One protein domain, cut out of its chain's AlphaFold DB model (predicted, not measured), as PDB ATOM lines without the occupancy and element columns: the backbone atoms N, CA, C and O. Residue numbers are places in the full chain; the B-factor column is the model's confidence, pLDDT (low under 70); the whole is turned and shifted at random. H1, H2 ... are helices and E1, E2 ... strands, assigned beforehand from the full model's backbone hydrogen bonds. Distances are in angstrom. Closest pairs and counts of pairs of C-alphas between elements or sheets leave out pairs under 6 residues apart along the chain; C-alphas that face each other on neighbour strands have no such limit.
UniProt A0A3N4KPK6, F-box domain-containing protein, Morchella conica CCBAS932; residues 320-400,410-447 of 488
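What this domain is: This is residues 320 to 400 and 410 to 447 of the 488 residues of the protein "F-box domain-containing protein" of Morchella conica CCBAS932 (UniProt A0A3N4KPK6). One twisted sheet of six strands forms a wall, with H1 running along E2 and E3 on one face and the short H2 tucked beside E6 towards the other end of the sheet. Residues 327 to 344 make a long loop that reaches out past H1, and the hairpin arms E5 and E6 turn away from the direction of the first strands. The 119 printed residues hold E1, E2, H1, E3, H2, E4, E5 and E6 in that order; the mixed sheet has the order E1, E2, E3, E4, E5, E6, parallel from E1 to E4 and antiparallel from E4 to E6, in two layers, the helices being on one face of it. The class is mixed, helices and strands, with under half of the residues, 59 of 119, in named elements. The whole is compact, with a radius of gyration of the C-alphas of 14.2 A and spans of 41 by 37 by 28 A.

How they stand to each other: The edge strand E1, residues 320 to 326, is parallel to E2, residues 345 to 352, at 3 degrees, with N 322 and O 347 at 2.8 A. H1, residues 361 to 373, is on the sheet at a height of 10.2 A, over E2 and over E3, residues 382 to 385. On the local plane H1 stands at 12 degrees to E2, along the strands; their closest C-alphas, those of Gly 352 and Ala 361, are 4.8 A apart. E2, H1 and E3 form a strand-helix-strand unit, two parallel neighbour strands joined through a helix, with a right-handed crossover. E2 and E3 are parallel at 5 degrees, with N 348 and O 384 at 2.8 A. H2, residues 390 to 396, touches H1 at a steep tilt of 55 degrees, the same way; H1 touches H2 with residues 365 to 369 alone, and the closest C-alphas, those of Ser 369 and Leu 394, are 5.9 A apart. E4, residues 415 to 419, is parallel to E3 at 24 degrees, with N 418 and O 383 at 2.8 A. E5, residues 428 to 436, is antiparallel to E4 at 144 degrees in a hairpin, with N 417 and O 430 at 2.8 A. The edge strand E6, residues 439 to 444, forms a hairpin with E5, antiparallel at 153 degrees, with N 433 and O 441 at 2.9 A. E4, E5 and E6 make a meander, each strand the antiparallel neighbour of the one before. H2 is on the sheet at a height of 5.7 A, over none of the strands; the closest C-alphas of H2 and E6, those of Gln 395 and Leu 440, are 5.9 A apart. E1 and E6 are apart. In H1 and H2 every O i to N i+4 pair is within hydrogen-bond range.

Where its parts are: E1 begins at C-alpha 320, (35.086, -22.716, -9.948), and is 18.2 A long from first to last C-alpha. E2 measures 22.4 A. H1 begins at C-alpha 361, (42.724, -16.567, -25.573), and measures 18.7 A. E3 measures 10.2 A, H2 9.9 A and E4 12.9 A. E5, the longest strand by residues, measures 25.0 A. E6 measures 16.6 A and ends at C-alpha 444, (53.721, -35.544, -17.264).

The domain as a whole: The two C-alphas farthest apart, those of Ala 333 and Glu 447, are 42.2 A from each other. Residues 401 to 409 are not printed, in the link across the cut from H2 to E4; C-alphas 400 and 410 are 16.3 A apart. The link from E1 to E2 is long, with 18 residues. The mean pLDDT of the printed part is 83.7; 21 residues are under 70, among them residues 332 to 334, 397 to 400, 422 to 425 and 435 to 439.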
ATOM      1  N   LEU A 320      35.495 -23.737  -8.988       98.31
ATOM      2  CA  LEU A 320      35.086 -22.716  -9.948       98.31
ATOM      3  C   LEU A 320      35.290 -23.246 -11.365       98.31
ATOM      4  O   LEU A 320      36.393 -23.656 -11.720       98.31
ATOM      5  N   SER A 321      34.251 -23.191 -12.190       98.12
ATOM      6  CA  SER A 321      34.313 -23.530 -13.609       98.12
ATOM      7  C   SER A 321      33.943 -22.321 -14.462       98.12
ATOM      8  O   SER A 321      32.931 -21.663 -14.225       98.12
ATOM      9  N   VAL A 322      34.782 -22.011 -15.447       97.12
ATOM     10  CA  VAL A 322      34.679 -20.851 -16.334       97.12
ATOM     11  C   VAL A 322      34.897 -21.341 -17.757       97.12
ATOM     12  O   VAL A 322      36.025 -21.623 -18.153       97.12
ATOM     13  N   ASN A 323      33.821 -21.453 -18.528       95.62
ATOM     14  CA  ASN A 323      33.864 -21.905 -19.915       95.62
ATOM     15  C   ASN A 323      33.278 -20.810 -20.806       95.62
ATOM     16  O   ASN A 323      32.081 -20.536 -20.743       95.62
ATOM     17  N   GLN A 324      34.121 -20.121 -21.576       92.88
ATOM     18  CA  GLN A 324      33.701 -18.922 -22.306       92.88
ATOM     19  C   GLN A 324      34.344 -18.816 -23.678       92.88
ATOM     20  O   GLN A 324      35.556 -18.977 -23.836       92.88
ATOM     21  N   THR A 325      33.520 -18.441 -24.654       91.81
ATOM     22  CA  THR A 325      33.973 -17.991 -25.972       91.81
ATOM     23  C   THR A 325      34.182 -16.477 -25.947       91.81
ATOM     24  O   THR A 325      33.290 -15.731 -25.547       91.81
ATOM     25  N   ILE A 326      35.369 -16.011 -26.344       90.44
ATOM     26  CA  ILE A 326      35.780 -14.604 -26.250       90.44
ATOM     27  C   ILE A 326      36.295 -14.053 -27.583       90.44
ATOM     28  O   ILE A 326      37.051 -14.704 -28.301       90.44
ATOM     29  N   SER A 327      35.969 -12.792 -27.867       87.81
ATOM     30  CA  SER A 327      36.388 -12.077 -29.085       87.81
ATOM     31  C   SER A 327      37.410 -10.957 -28.838       87.81
ATOM     32  O   SER A 327      37.912 -10.346 -29.782       87.81
ATOM     33  N   ARG A 328      37.747 -10.657 -27.572       86.44
ATOM     34  CA  ARG A 328      38.615  -9.527 -27.181       86.44
ATOM     35  C   ARG A 328      39.670  -9.921 -26.148       86.44
ATOM     36  O   ARG A 328      39.397 -10.697 -25.237       86.44
ATOM     37  N   VAL A 329      40.863  -9.343 -26.296       87.31
ATOM     38  CA  VAL A 329      42.008  -9.421 -25.365       87.31
ATOM     39  C   VAL A 329      41.676  -8.727 -24.032       87.31
ATOM     40  O   VAL A 329      40.897  -7.775 -24.026       87.31
ATOM     41  N   ILE A 330      42.267  -9.176 -22.916       85.00
ATOM     42  CA  ILE A 330      42.073  -8.548 -21.592       85.00
ATOM     43  C   ILE A 330      42.557  -7.079 -21.582       85.00
ATOM     44  O   ILE A 330      43.707  -6.820 -21.954       85.00
ATOM     45  N   PRO A 331      41.749  -6.120 -21.083       81.31
ATOM     46  CA  PRO A 331      42.202  -4.761 -20.784       81.31
ATOM     47  C   PRO A 331      43.175  -4.758 -19.591       81.31
ATOM     48  O   PRO A 331      42.774  -4.820 -18.435       81.31
ATOM     49  N   ARG A 332      44.485  -4.692 -19.857       68.62
ATOM     50  CA  ARG A 332      45.537  -4.848 -18.828       68.62
ATOM     51  C   ARG A 332      45.623  -3.742 -17.761       68.62
ATOM     52  O   ARG A 332      46.374  -3.909 -16.811       68.62
ATOM     53  N   ALA A 333      44.923  -2.619 -17.918       64.50
ATOM     54  CA  ALA A 333      45.086  -1.453 -17.044       64.50
ATOM     55  C   ALA A 333      44.288  -1.517 -15.725       64.50
ATOM     56  O   ALA A 333      44.631  -0.807 -14.786       64.50
ATOM     57  N   GLU A 334      43.233  -2.338 -15.652       67.25
ATOM     58  CA  GLU A 334      42.208  -2.248 -14.591       67.25
ATOM     59  C   GLU A 334      41.904  -3.590 -13.895       67.25
ATOM     60  O   GLU A 334      41.093  -3.647 -12.971       67.25
ATOM     61  N   VAL A 335      42.550  -4.682 -14.315       84.38
ATOM     62  CA  VAL A 335      42.241  -6.040 -13.849       84.38
ATOM     63  C   VAL A 335      43.223  -6.481 -12.763       84.38
ATOM     64  O   VAL A 335      44.425  -6.581 -13.003       84.38
ATOM     65  N   GLN A 336      42.707  -6.784 -11.570       90.81
ATOM     66  CA  GLN A 336      43.492  -7.374 -10.479       90.81
ATOM     67  C   GLN A 336      43.677  -8.880 -10.704       90.81
ATOM     68  O   GLN A 336      42.835  -9.527 -11.327       90.81
ATOM     69  N   LEU A 337      44.767  -9.452 -10.190       92.12
ATOM     70  CA  LEU A 337      45.045 -10.890 -10.283       92.12
ATOM     71  C   LEU A 337      44.038 -11.723  -9.468       92.12
ATOM     72  O   LEU A 337      43.480 -11.249  -8.477       92.12
ATOM     73  N   LEU A 338      43.805 -12.970  -9.888       94.00
ATOM     74  CA  LEU A 338      42.897 -13.883  -9.188       94.00
ATOM     75  C   LEU A 338      43.464 -14.243  -7.808       94.00
ATOM     76  O   LEU A 338      44.590 -14.727  -7.711       94.00
ATOM     77  N   SER A 339      42.666 -14.047  -6.756       94.31
ATOM     78  CA  SER A 339      43.042 -14.367  -5.377       94.31
ATOM     79  C   SER A 339      41.904 -15.078  -4.643       94.31
ATOM     80  O   SER A 339      40.793 -14.556  -4.580       94.31
ATOM     81  N   SER A 340      42.166 -16.273  -4.108       95.38
ATOM     82  CA  SER A 340      41.234 -17.051  -3.284       95.38
ATOM     83  C   SER A 340      41.991 -18.035  -2.379       95.38
ATOM     84  O   SER A 340      42.739 -18.873  -2.889       95.38
ATOM     85  N   PRO A 341      41.776 -18.006  -1.050       93.25
ATOM     86  CA  PRO A 341      42.424 -18.931  -0.122       93.25
ATOM     87  C   PRO A 341      41.766 -20.321  -0.077       93.25
ATOM     88  O   PRO A 341      42.363 -21.243   0.476       93.25
ATOM     89  N   THR A 342      40.556 -20.498  -0.620       96.06
ATOM     90  CA  THR A 342      39.769 -21.744  -0.509       96.06
ATOM     91  C   THR A 342      39.627 -22.523  -1.810       96.06
ATOM     92  O   THR A 342      39.273 -23.703  -1.769       96.06
ATOM     93  N   LEU A 343      39.901 -21.896  -2.957       96.94
ATOM     94  CA  LEU A 343      39.722 -22.535  -4.255       96.94
ATOM     95  C   LEU A 343      40.702 -23.705  -4.420       96.94
ATOM     96  O   LEU A 343      41.915 -23.506  -4.437       96.94
ATOM     97  N   THR A 344      40.166 -24.919  -4.545       97.12
ATOM     98  CA  THR A 344      40.922 -26.172  -4.711       97.12
ATOM     99  C   THR A 344      40.822 -26.731  -6.129       97.12
ATOM    100  O   THR A 344      41.745 -27.409  -6.572       97.12
ATOM    101  N   HIS A 345      39.760 -26.405  -6.866       97.75
ATOM    102  CA  HIS A 345      39.541 -26.845  -8.242       97.75
ATOM    103  C   HIS A 345      39.179 -25.636  -9.110       97.75
ATOM    104  O   HIS A 345      38.254 -24.887  -8.789       97.75
ATOM    105  N   LEU A 346      39.897 -25.443 -10.217       97.62
ATOM    106  CA  LEU A 346      39.621 -24.392 -11.197       97.62
ATOM    107  C   LEU A 346      39.553 -25.004 -12.593       97.62
ATOM    108  O   LEU A 346      40.542 -25.544 -13.080       97.62
ATOM    109  N   SER A 347      38.414 -24.877 -13.266       97.06
ATOM    110  CA  SER A 347      38.331 -25.062 -14.713       97.06
ATOM    111  C   SER A 347      38.285 -23.700 -15.396       97.06
ATOM    112  O   SER A 347      37.405 -22.890 -15.119       97.06
ATOM    113  N   TYR A 348      39.265 -23.426 -16.253       96.00
ATOM    114  CA  TYR A 348      39.433 -22.163 -16.967       96.00
ATOM    115  C   TYR A 348      39.539 -22.447 -18.472       96.00
ATOM    116  O   TYR A 348      40.606 -22.414 -19.090       96.00
ATOM    117  N   GLU A 349      38.399 -22.802 -19.060       93.88
ATOM    118  CA  GLU A 349      38.239 -23.223 -20.449       93.88
ATOM    119  C   GLU A 349      37.871 -22.028 -21.340       93.88
ATOM    120  O   GLU A 349      36.730 -21.851 -21.765       93.88
ATOM    121  N   ILE A 350      38.862 -21.188 -21.635       92.94
ATOM    122  CA  ILE A 350      38.686 -20.005 -22.484       92.94
ATOM    123  C   ILE A 350      38.979 -20.345 -23.952       92.94
ATOM    124  O   ILE A 350      40.072 -20.814 -24.288       92.94
ATOM    125  N   ILE A 351      38.010 -20.074 -24.828       90.31
ATOM    126  CA  ILE A 351      38.061 -20.306 -26.277       90.31
ATOM    127  C   ILE A 351      38.096 -18.950 -26.987       90.31
ATOM    128  O   ILE A 351      37.236 -18.105 -26.767       90.31
ATOM    129  N   GLY A 352      39.091 -18.725 -27.846       85.19
ATOM    130  CA  GLY A 352      39.194 -17.491 -28.625       85.19
ATOM    131  C   GLY A 352      38.507 -17.597 -29.982       85.19
ATOM    132  O   GLY A 352      38.774 -18.536 -30.728       85.19
ATOM    133  N   GLU A 353      37.697 -16.602 -30.338       83.06
ATOM    134  CA  GLU A 353      37.321 -16.359 -31.731       83.06
ATOM    135  C   GLU A 353      38.540 -15.803 -32.478       83.06
ATOM    136  O   GLU A 353      38.831 -14.604 -32.453       83.06
ATOM    137  N   ASP A 354      39.296 -16.702 -33.108       76.56
ATOM    138  CA  ASP A 354      40.491 -16.370 -33.882       76.56
ATOM    139  C   ASP A 354      40.115 -15.556 -35.133       76.56
ATOM    140  O   ASP A 354      39.734 -16.087 -36.182       76.56
ATOM    141  N   THR A 355      40.263 -14.234 -35.043       71.44
ATOM    142  CA  THR A 355      40.222 -13.360 -36.219       71.44
ATOM    143  C   THR A 355      41.591 -13.339 -36.901       71.44
ATOM    144  O   THR A 355      42.620 -13.628 -36.292       71.44
ATOM    145  N   ARG A 356      41.652 -12.918 -38.172       61.84
ATOM    146  CA  ARG A 356      42.929 -12.799 -38.912       61.84
ATOM    147  C   ARG A 356      43.947 -11.830 -38.283       61.84
ATOM    148  O   ARG A 356      45.087 -11.802 -38.734       61.84
ATOM    149  N   LEU A 357      43.534 -11.014 -37.309       66.00
ATOM    150  CA  LEU A 357      44.333  -9.936 -36.718       66.00
ATOM    151  C   LEU A 357      44.635 -10.142 -35.228       66.00
ATOM    152  O   LEU A 357      45.634  -9.615 -34.745       66.00
ATOM    153  N   THR A 358      43.806 -10.887 -34.489       74.06
ATOM    154  CA  THR A 358      43.965 -11.078 -33.040       74.06
ATOM    155  C   THR A 358      43.585 -12.489 -32.599       74.06
ATOM    156  O   THR A 358      42.566 -13.036 -33.013       74.06
ATOM    157  N   ARG A 359      44.392 -13.041 -31.684       83.44
ATOM    158  CA  ARG A 359      44.079 -14.245 -30.903       83.44
ATOM    159  C   ARG A 359      43.859 -13.835 -29.447       83.44
ATOM    160  O   ARG A 359      44.836 -13.463 -28.796       83.44
ATOM    161  N   PRO A 360      42.623 -13.839 -28.920       86.44
ATOM    162  CA  PRO A 360      42.357 -13.282 -27.595       86.44
ATOM    163  C   PRO A 360      42.716 -14.242 -26.446       86.44
ATOM    164  O   PRO A 360      43.241 -13.793 -25.425       86.44
ATOM    165  N   ALA A 361      42.522 -15.556 -26.622       88.50
ATOM    166  CA  ALA A 361      42.724 -16.567 -25.573       88.50
ATOM    167  C   ALA A 361      44.124 -16.570 -24.910       88.50
ATOM    168  O   ALA A 361      44.177 -16.615 -23.680       88.50
ATOM    169  N   PRO A 362      45.256 -16.412 -25.634       89.75
ATOM    170  CA  PRO A 362      46.583 -16.337 -25.011       89.75
ATOM    171  C   PRO A 362      46.759 -15.226 -23.964       89.75
ATOM    172  O   PRO A 362      47.646 -15.342 -23.120       89.75
ATOM    173  N   SER A 363      45.944 -14.160 -23.997       90.50
ATOM    174  CA  SER A 363      45.981 -13.108 -22.966       90.50
ATOM    175  C   SER A 363      45.306 -13.521 -21.655       90.50
ATOM    176  O   SER A 363      45.751 -13.102 -20.591       90.50
ATOM    177  N   TYR A 364      44.296 -14.393 -21.721       92.81
ATOM    178  CA  TYR A 364      43.594 -14.924 -20.550       92.81
ATOM    179  C   TYR A 364      44.439 -15.991 -19.853       92.81
ATOM    180  O   TYR A 364      44.573 -15.967 -18.633       92.81
ATOM    181  N   TYR A 365      45.107 -16.858 -20.620       92.94
ATOM    182  CA  TYR A 365      46.063 -17.816 -20.058       92.94
ATOM    183  C   TYR A 365      47.334 -17.147 -19.505       92.94
ATOM    184  O   TYR A 365      47.888 -17.647 -18.532       92.94
ATOM    185  N   ALA A 366      47.765 -16.000 -20.051       90.88
ATOM    186  CA  ALA A 366      48.815 -15.176 -19.437       90.88
ATOM    187  C   ALA A 366      48.364 -14.575 -18.094       90.88
ATOM    188  O   ALA A 366      49.043 -14.732 -17.093       90.88
ATOM    189  N   TYR A 367      47.182 -13.956 -18.042       91.44
ATOM    190  CA  TYR A 367      46.618 -13.427 -16.793       91.44
ATOM    191  C   TYR A 367      46.443 -14.505 -15.704       91.44
ATOM    192  O   TYR A 367      46.705 -14.261 -14.523       91.44
ATOM    193  N   LEU A 368      46.047 -15.722 -16.097       93.31
ATOM    194  CA  LEU A 368      45.973 -16.868 -15.195       93.31
ATOM    195  C   LEU A 368      47.360 -17.282 -14.673       93.31
ATOM    196  O   LEU A 368      47.497 -17.520 -13.475       93.31
ATOM    197  N   SER A 369      48.387 -17.356 -15.530       91.38
ATOM    198  CA  SER A 369      49.740 -17.721 -15.086       91.38
ATOM    199  C   SER A 369      50.371 -16.635 -14.203       91.38
ATOM    200  O   SER A 369      50.886 -16.968 -13.136       91.38
ATOM    201  N   GLU A 370      50.191 -15.354 -14.546       89.88
ATOM    202  CA  GLU A 370      50.563 -14.200 -13.711       89.88
ATOM    203  C   GLU A 370      49.896 -14.279 -12.315       89.88
ATOM    204  O   GLU A 370      50.552 -14.045 -11.297       89.88
ATOM    205  N   SER A 371      48.618 -14.683 -12.239       90.88
ATOM    206  CA  SER A 371      47.881 -14.850 -10.970       90.88
ATOM    207  C   SER A 371      48.394 -16.017 -10.112       90.88
ATOM    208  O   SER A 371      48.456 -15.904  -8.886       90.88
ATOM    209  N   LEU A 372      48.785 -17.130 -10.743       90.50
ATOM    210  CA  LEU A 372      49.386 -18.280 -10.057       90.50
ATOM    211  C   LEU A 372      50.777 -17.932  -9.506       90.50
ATOM    212  O   LEU A 372      51.067 -18.226  -8.350       90.50
ATOM    213  N   TRP A 373      51.613 -17.254 -10.298       86.38
ATOM    214  CA  TRP A 373      52.950 -16.815  -9.877       86.38
ATOM    215  C   TRP A 373      52.935 -15.728  -8.799       86.38
ATOM    216  O   TRP A 373      53.838 -15.685  -7.967       86.38
ATOM    217  N   ALA A 374      51.891 -14.899  -8.746       86.25
ATOM    218  CA  ALA A 374      51.653 -13.982  -7.631       86.25
ATOM    219  C   ALA A 374      51.193 -14.682  -6.332       86.25
ATOM    220  O   ALA A 374      51.018 -14.015  -5.313       86.25
ATOM    221  N   GLY A 375      50.983 -16.005  -6.345       85.62
ATOM    222  CA  GLY A 375      50.573 -16.782  -5.171       85.62
ATOM    223  C   GLY A 375      49.113 -16.576  -4.757       85.62
ATOM    224  O   GLY A 375      48.762 -16.868  -3.616       85.62
ATOM    225  N   GLY A 376      48.254 -16.074  -5.653       87.94
ATOM    226  CA  GLY A 376      46.863 -15.739  -5.327       87.94
ATOM    227  C   GLY A 376      45.954 -16.945  -5.058       87.94
ATOM    228  O   GLY A 376      44.946 -16.809  -4.369       87.94
ATOM    229  N   LEU A 377      46.300 -18.138  -5.553       93.25
ATOM    230  CA  LEU A 377      45.471 -19.351  -5.454       93.25
ATOM    231  C   LEU A 377      46.171 -20.482  -4.662       93.25
ATOM    232  O   LEU A 377      46.316 -21.583  -5.197       93.25
ATOM    233  N   PRO A 378      46.610 -20.256  -3.404       91.69
ATOM    234  CA  PRO A 378      47.530 -21.141  -2.671       91.69
ATOM    235  C   PRO A 378      46.982 -22.544  -2.363       91.69
ATOM    236  O   PRO A 378      47.758 -23.462  -2.098       91.69
ATOM    237  N   SER A 379      45.657 -22.716  -2.392       93.94
ATOM    238  CA  SER A 379      44.972 -23.984  -2.101       93.94
ATOM    239  C   SER A 379      44.613 -24.795  -3.350       93.94
ATOM    240  O   SER A 379      44.085 -25.897  -3.220       93.94
ATOM    241  N   LEU A 380      44.897 -24.287  -4.556       95.00
ATOM    242  CA  LEU A 380      44.538 -24.932  -5.821       95.00
ATOM    243  C   LEU A 380      45.257 -26.283  -5.986       95.00
ATOM    244  O   LEU A 380      46.485 -26.352  -6.031       95.00
ATOM    245  N   ILE A 381      44.476 -27.356  -6.089       94.81
ATOM    246  CA  ILE A 381      44.939 -28.732  -6.281       94.81
ATOM    247  C   ILE A 381      44.870 -29.088  -7.762       94.81
ATOM    248  O   ILE A 381      45.866 -29.551  -8.306       94.81
ATOM    249  N   ASP A 382      43.741 -28.825  -8.423       96.12
ATOM    250  CA  ASP A 382      43.499 -29.232  -9.807       96.12
ATOM    251  C   ASP A 382      43.107 -28.040 -10.694       96.12
ATOM    252  O   ASP A 382      42.181 -27.286 -10.387       96.12
ATOM    253  N   LEU A 383      43.815 -27.879 -11.816       96.19
ATOM    254  CA  LEU A 383      43.597 -26.827 -12.810       96.19
ATOM    255  C   LEU A 383      43.327 -27.423 -14.194       96.19
ATOM    256  O   LEU A 383      44.194 -28.095 -14.750       96.19
ATOM    257  N   TYR A 384      42.180 -27.112 -14.790       95.56
ATOM    258  CA  TYR A 384      41.808 -27.513 -16.147       95.56
ATOM    259  C   TYR A 384      41.904 -26.315 -17.099       95.56
ATOM    260  O   TYR A 384      41.360 -25.250 -16.812       95.56
ATOM    261  N   VAL A 385      42.600 -26.472 -18.230       94.69
ATOM    262  CA  VAL A 385      42.832 -25.402 -19.223       94.69
ATOM    263  C   VAL A 385      42.750 -25.915 -20.664       94.69
ATOM    264  O   VAL A 385      43.194 -27.023 -20.976       94.69
ATOM    265  N   ARG A 386      42.255 -25.072 -21.583       90.25
ATOM    266  CA  ARG A 386      42.263 -25.339 -23.039       90.25
ATOM    267  C   ARG A 386      43.476 -24.732 -23.762       90.25
ATOM    268  O   ARG A 386      43.357 -24.222 -24.873       90.25
ATOM    269  N   GLU A 387      44.656 -24.788 -23.143       88.50
ATOM    270  CA  GLU A 387      45.931 -24.427 -23.778       88.50
ATOM    271  C   GLU A 387      46.934 -25.587 -23.637       88.50
ATOM    272  O   GLU A 387      47.376 -25.915 -22.542       88.50
ATOM    273  N   THR A 388      47.334 -26.191 -24.763       85.50
ATOM    274  CA  THR A 388      48.240 -27.365 -24.855       85.50
ATOM    275  C   THR A 388      49.711 -27.078 -24.526       85.50
ATOM    276  O   THR A 388      50.593 -27.928 -24.688       85.50
ATOM    277  N   THR A 389      50.007 -25.840 -24.144       87.81
ATOM    278  CA  THR A 389      51.346 -25.362 -23.797       87.81
ATOM    279  C   THR A 389      51.349 -24.564 -22.498       87.81
ATOM    280  O   THR A 389      52.335 -23.881 -22.214       87.81
ATOM    281  N   PHE A 390      50.282 -24.649 -21.699       90.50
ATOM    282  CA  PHE A 390      50.154 -23.907 -20.448       90.50
ATOM    283  C   PHE A 390      51.244 -24.303 -19.438       90.50
ATOM    284  O   PHE A 390      51.864 -23.443 -18.819       90.50
ATOM    285  N   HIS A 391      51.601 -25.587 -19.364       88.94
ATOM    286  CA  HIS A 391      52.724 -26.100 -18.578       88.94
ATOM    287  C   HIS A 391      54.053 -25.427 -18.951       88.94
ATOM    288  O   HIS A 391      54.863 -25.130 -18.075       88.94
ATOM    289  N   LYS A 392      54.271 -25.138 -20.243       87.56
ATOM    290  CA  LYS A 392      55.473 -24.440 -20.732       87.56
ATOM    291  C   LYS A 392      55.416 -22.950 -20.421       87.56
ATOM    292  O   LYS A 392      56.444 -22.373 -20.087       87.56
ATOM    293  N   ARG A 393      54.238 -22.323 -20.527       87.38
ATOM    294  CA  ARG A 393      54.014 -20.934 -20.093       87.38
ATOM    295  C   ARG A 393      54.381 -20.793 -18.617       87.38
ATOM    296  O   ARG A 393      55.256 -19.999 -18.292       87.38
ATOM    297  N   LEU A 394      53.807 -21.644 -17.768       86.12
ATOM    298  CA  LEU A 394      54.035 -21.637 -16.327       86.12
ATOM    299  C   LEU A 394      55.517 -21.873 -15.977       86.12
ATOM    300  O   LEU A 394      56.059 -21.141 -15.161       86.12
ATOM    301  N   GLN A 395      56.208 -22.811 -16.642       82.50
ATOM    302  CA  GLN A 395      57.656 -23.032 -16.460       82.50
ATOM    303  C   GLN A 395      58.542 -21.820 -16.810       82.50
ATOM    304  O   GLN A 395      59.634 -21.696 -16.256       82.50
ATOM    305  N   ASN A 396      58.116 -20.966 -17.744       73.50
ATOM    306  CA  ASN A 396      58.939 -19.891 -18.308       73.50
ATOM    307  C   ASN A 396      58.736 -18.517 -17.638       73.50
ATOM    308  O   ASN A 396      59.474 -17.579 -17.950       73.50
ATOM    309  N   GLU A 397      57.773 -18.382 -16.722       63.84
ATOM    310  CA  GLU A 397      57.473 -17.126 -16.016       63.84
ATOM    311  C   GLU A 397      58.300 -16.908 -14.733       63.84
ATOM    312  O   GLU A 397      57.766 -16.795 -13.636       63.84
ATOM    313  N   PRO A 398      59.630 -16.768 -14.869       53.97
ATOM    314  CA  PRO A 398      60.309 -15.761 -14.046       53.97
ATOM    315  C   PRO A 398      61.258 -14.838 -14.839       53.97
ATOM    316  O   PRO A 398      62.134 -14.214 -14.252       53.97
ATOM    317  N   ASN A 399      61.095 -14.722 -16.167       46.69
ATOM    318  CA  ASN A 399      61.941 -13.873 -17.038       46.69
ATOM    319  C   ASN A 399      61.198 -12.719 -17.755       46.69
ATOM    320  O   ASN A 399      61.775 -12.049 -18.613       46.69
ATOM    321  N   GLY A 400      59.919 -12.480 -17.444       48.34
ATOM    322  CA  GLY A 400      59.167 -11.331 -17.967       48.34
ATOM    323  C   GLY A 400      59.589  -9.999 -17.329       48.34
ATOM    324  O   GLY A 400      60.195  -9.977 -16.260       48.34
ATOM    325  N   GLU A 410      58.321 -17.672  -3.264       62.38
ATOM    326  CA  GLU A 410      58.726 -19.048  -3.563       62.38
ATOM    327  C   GLU A 410      57.474 -19.874  -3.880       62.38
ATOM    328  O   GLU A 410      56.544 -19.952  -3.073       62.38
ATOM    329  N   TRP A 411      57.448 -20.526  -5.045       71.50
ATOM    330  CA  TRP A 411      56.383 -21.471  -5.363       71.50
ATOM    331  C   TRP A 411      56.441 -22.645  -4.381       71.50
ATOM    332  O   TRP A 411      57.340 -23.480  -4.450       71.50
ATOM    333  N   THR A 412      55.474 -22.720  -3.471       67.62
ATOM    334  CA  THR A 412      55.404 -23.723  -2.389       67.62
ATOM    335  C   THR A 412      54.365 -24.819  -2.647       67.62
ATOM    336  O   THR A 412      54.323 -25.832  -1.946       67.62
ATOM    337  N   GLN A 413      53.544 -24.644  -3.679       74.62
ATOM    338  CA  GLN A 413      52.322 -25.400  -3.917       74.62
ATOM    339  C   GLN A 413      52.546 -26.660  -4.771       74.62
ATOM    340  O   GLN A 413      53.442 -26.723  -5.618       74.62
ATOM    341  N   LYS A 414      51.706 -27.680  -4.573       86.19
ATOM    342  CA  LYS A 414      51.640 -28.874  -5.429       86.19
ATOM    343  C   LYS A 414      50.272 -28.910  -6.091       86.19
ATOM    344  O   LYS A 414      49.276 -28.915  -5.380       86.19
ATOM    345  N   MET A 415      50.244 -28.975  -7.418       92.25
ATOM    346  CA  MET A 415      49.001 -28.993  -8.192       92.25
ATOM    347  C   MET A 415      49.099 -29.927  -9.405       92.25
ATOM    348  O   MET A 415      50.196 -30.219  -9.896       92.25
ATOM    349  N   THR A 416      47.951 -30.370  -9.902       93.62
ATOM    350  CA  THR A 416      47.787 -31.078 -11.169       93.62
ATOM    351  C   THR A 416      47.236 -30.111 -12.212       93.62
ATOM    352  O   THR A 416      46.264 -29.403 -11.962       93.62
ATOM    353  N   ILE A 417      47.840 -30.087 -13.397       92.56
ATOM    354  CA  ILE A 417      47.326 -29.364 -14.561       92.56
ATOM    355  C   ILE A 417      46.791 -30.384 -15.560       92.56
ATOM    356  O   ILE A 417      47.485 -31.336 -15.925       92.56
ATOM    357  N   PHE A 418      45.565 -30.160 -16.011       92.69
ATOM    358  CA  PHE A 418      44.878 -30.908 -17.046       92.69
ATOM    359  C   PHE A 418      44.785 -30.011 -18.280       92.69
ATOM    360  O   PHE A 418      44.084 -29.001 -18.281       92.69
ATOM    361  N   GLU A 419      45.495 -30.376 -19.342       91.62
ATOM    362  CA  GLU A 419      45.491 -29.635 -20.603       91.62
ATOM    363  C   GLU A 419      44.659 -30.351 -21.662       91.62
ATOM    364  O   GLU A 419      44.783 -31.568 -21.843       91.62
ATOM    365  N   LYS A 420      43.857 -29.595 -22.411       87.88
ATOM    366  CA  LYS A 420      43.064 -30.110 -23.531       87.88
ATOM    367  C   LYS A 420      43.268 -29.268 -24.785       87.88
ATOM    368  O   LYS A 420      43.286 -28.043 -24.730       87.88
ATOM    369  N   ASN A 421      43.422 -29.938 -25.926       76.19
ATOM    370  CA  ASN A 421      43.410 -29.289 -27.237       76.19
ATOM    371  C   ASN A 421      41.967 -29.156 -27.742       76.19
ATOM    372  O   ASN A 421      41.127 -29.986 -27.400       76.19
ATOM    373  N   LEU A 422      41.707 -28.200 -28.635       65.06
ATOM    374  CA  LEU A 422      40.442 -28.118 -29.375       65.06
ATOM    375  C   LEU A 422      40.147 -29.426 -30.138       65.06
ATOM    376  O   LEU A 422      39.008 -29.882 -30.149       65.06
ATOM    377  N   ASP A 423      41.186 -30.076 -30.679       63.25
ATOM    378  CA  ASP A 423      41.078 -31.318 -31.464       63.25
ATOM    379  C   ASP A 423      41.222 -32.618 -30.642       63.25
ATOM    380  O   ASP A 423      41.240 -33.717 -31.205       63.25
ATOM    381  N   HIS A 424      41.413 -32.545 -29.319       59.69
ATOM    382  CA  HIS A 424      41.658 -33.731 -28.488       59.69
ATOM    383  C   HIS A 424      40.553 -33.917 -27.454       59.69
ATOM    384  O   HIS A 424      40.353 -33.078 -26.585       59.69
ATOM    385  N   MET A 425      39.876 -35.067 -27.499       63.47
ATOM    386  CA  MET A 425      38.871 -35.445 -26.496       63.47
ATOM    387  C   MET A 425      39.473 -35.598 -25.088       63.47
ATOM    388  O   MET A 425      38.805 -35.282 -24.101       63.47
ATOM    389  N   ASN A 426      40.731 -36.046 -25.009       77.69
ATOM    390  CA  ASN A 426      41.387 -36.495 -23.781       77.69
ATOM    391  C   ASN A 426      42.236 -35.391 -23.133       77.69
ATOM    392  O   ASN A 426      42.940 -34.652 -23.820       77.69
ATOM    393  N   TRP A 427      42.221 -35.349 -21.800       83.44
ATOM    394  CA  TRP A 427      43.058 -34.467 -20.987       83.44
ATOM    395  C   TRP A 427      44.480 -35.021 -20.835       83.44
ATOM    396  O   TRP A 427      44.663 -36.183 -20.471       83.44
ATOM    397  N   THR A 428      45.492 -34.180 -21.050       88.38
ATOM    398  CA  THR A 428      46.892 -34.490 -20.724       88.38
ATOM    399  C   THR A 428      47.194 -33.998 -19.314       88.38
ATOM    400  O   THR A 428      46.977 -32.827 -19.013       88.38
ATOM    401  N   LYS A 429      47.668 -34.892 -18.441       91.50
ATOM    402  CA  LYS A 429      47.852 -34.623 -17.009       91.50
ATOM    403  C   LYS A 429      49.316 -34.304 -16.695       91.50
ATOM    404  O   LYS A 429      50.209 -35.067 -17.067       91.50
ATOM    405  N   TYR A 430      49.564 -33.229 -15.958       89.62
ATOM    406  CA  TYR A 430      50.889 -32.804 -15.501       89.62
ATOM    407  C   TYR A 430      50.878 -32.543 -13.997       89.62
ATOM    408  O   TYR A 430      49.960 -31.912 -13.487       89.62
ATOM    409  N   ARG A 431      51.920 -32.961 -13.279       90.50
ATOM    410  CA  ARG A 431      52.147 -32.588 -11.877       90.50
ATOM    411  C   ARG A 431      53.146 -31.443 -11.796       90.50
ATOM    412  O   ARG A 431      54.263 -31.586 -12.300       90.50
ATOM    413  N   VAL A 432      52.756 -30.368 -11.118       86.69
ATOM    414  CA  VAL A 432      53.586 -29.202 -10.791       86.69
ATOM    415  C   VAL A 432      54.016 -29.267  -9.325       86.69
ATOM    416  O   VAL A 432      53.228 -29.634  -8.449       86.69
ATOM    417  N   GLY A 433      55.259 -28.885  -9.044       81.81
ATOM    418  CA  GLY A 433      55.756 -28.681  -7.688       81.81
ATOM    419  C   GLY A 433      57.038 -27.853  -7.647       81.81
ATOM    420  O   GLY A 433      57.666 -27.596  -8.674       81.81
ATOM    421  N   ALA A 434      57.440 -27.455  -6.444       76.38
ATOM    422  CA  ALA A 434      58.672 -26.712  -6.205       76.38
ATOM    423  C   ALA A 434      59.928 -27.553  -6.510       76.38
ATOM    424  O   ALA A 434      60.046 -28.683  -6.033       76.38
ATOM    425  N   LEU A 435      60.894 -26.982  -7.240       62.53
ATOM    426  CA  LEU A 435      62.258 -27.522  -7.378       62.53
ATOM    427  C   LEU A 435      63.259 -26.834  -6.418       62.53
ATOM    428  O   LEU A 435      64.415 -27.242  -6.332       62.53
ATOM    429  N   GLY A 436      62.825 -25.784  -5.711       58.84
ATOM    430  CA  GLY A 436      63.692 -24.845  -4.988       58.84
ATOM    431  C   GLY A 436      64.241 -23.731  -5.892       58.84
ATOM    432  O   GLY A 436      64.159 -23.811  -7.121       58.84
ATOM    433  N   ASN A 437      64.788 -22.671  -5.287       57.56
ATOM    434  CA  ASN A 437      65.365 -21.504  -5.977       57.56
ATOM    435  C   ASN A 437      64.413 -20.849  -7.006       57.56
ATOM    436  O   ASN A 437      64.836 -20.500  -8.110       57.56
ATOM    437  N   GLY A 438      63.117 -20.746  -6.683       60.59
ATOM    438  CA  GLY A 438      62.105 -20.137  -7.558       60.59
ATOM    439  C   GLY A 438      61.802 -20.897  -8.861       60.59
ATOM    440  O   GLY A 438      61.190 -20.329  -9.761       60.59
ATOM    441  N   LYS A 439      62.227 -22.162  -9.005       66.06
ATOM    442  CA  LYS A 439      61.980 -22.972 -10.213       66.06
ATOM    443  C   LYS A 439      60.872 -24.003 -10.014       66.06
ATOM    444  O   LYS A 439      60.795 -24.660  -8.974       66.06
ATOM    445  N   LEU A 440      60.069 -24.199 -11.059       78.50
ATOM    446  CA  LEU A 440      59.024 -25.222 -11.111       78.50
ATOM    447  C   LEU A 440      59.542 -26.526 -11.709       78.50
ATOM    448  O   LEU A 440      60.135 -26.546 -12.789       78.50
ATOM    449  N   LEU A 441      59.218 -27.635 -11.051       78.31
ATOM    450  CA  LEU A 441      59.194 -28.950 -11.670       78.31
ATOM    451  C   LEU A 441      57.800 -29.168 -12.254       78.31
ATOM    452  O   LEU A 441      56.822 -29.166 -11.509       78.31
ATOM    453  N   VAL A 442      57.708 -29.412 -13.563       82.50
ATOM    454  CA  VAL A 442      56.472 -29.902 -14.191       82.50
ATOM    455  C   VAL A 442      56.774 -31.218 -14.886       82.50
ATOM    456  O   VAL A 442      57.729 -31.312 -15.655       82.50
ATOM    457  N   SER A 443      55.989 -32.247 -14.576       84.69
ATOM    458  CA  SER A 443      56.216 -33.621 -15.032       84.69
ATOM    459  C   SER A 443      54.917 -34.242 -15.557       84.69
ATOM    460  O   SER A 443      53.893 -34.128 -14.883       84.69
ATOM    461  N   PRO A 444      54.912 -34.877 -16.744       84.19
ATOM    462  CA  PRO A 444      53.721 -35.544 -17.264       84.19
ATOM    463  C   PRO A 444      53.371 -36.778 -16.421       84.19
ATOM    464  O   PRO A 444      54.247 -37.555 -16.033       84.19
ATOM    465  N   ILE A 445      52.081 -36.975 -16.162       83.00
ATOM    466  CA  ILE A 445      51.546 -38.158 -15.487       83.00
ATOM    467  C   ILE A 445      51.087 -39.140 -16.565       83.00
ATOM    468  O   ILE A 445      50.023 -38.981 -17.160       83.00
ATOM    469  N   TYR A 446      51.887 -40.177 -16.805       74.44
ATOM    470  CA  TYR A 446      51.479 -41.302 -17.641       74.44
ATOM    471  C   TYR A 446      50.671 -42.295 -16.806       74.44
ATOM    472  O   TYR A 446      51.229 -43.014 -15.972       74.44
ATOM    473  N   GLU A 447      49.365 -42.363 -17.044       51.50
ATOM    474  CA  GLU A 447      48.545 -43.459 -16.535       51.50
ATOM    475  C   GLU A 447      49.000 -44.761 -17.195       51.50
ATOM    476  O   GLU A 447      48.872 -44.951 -18.407       51.50
TER     477      GLU A 447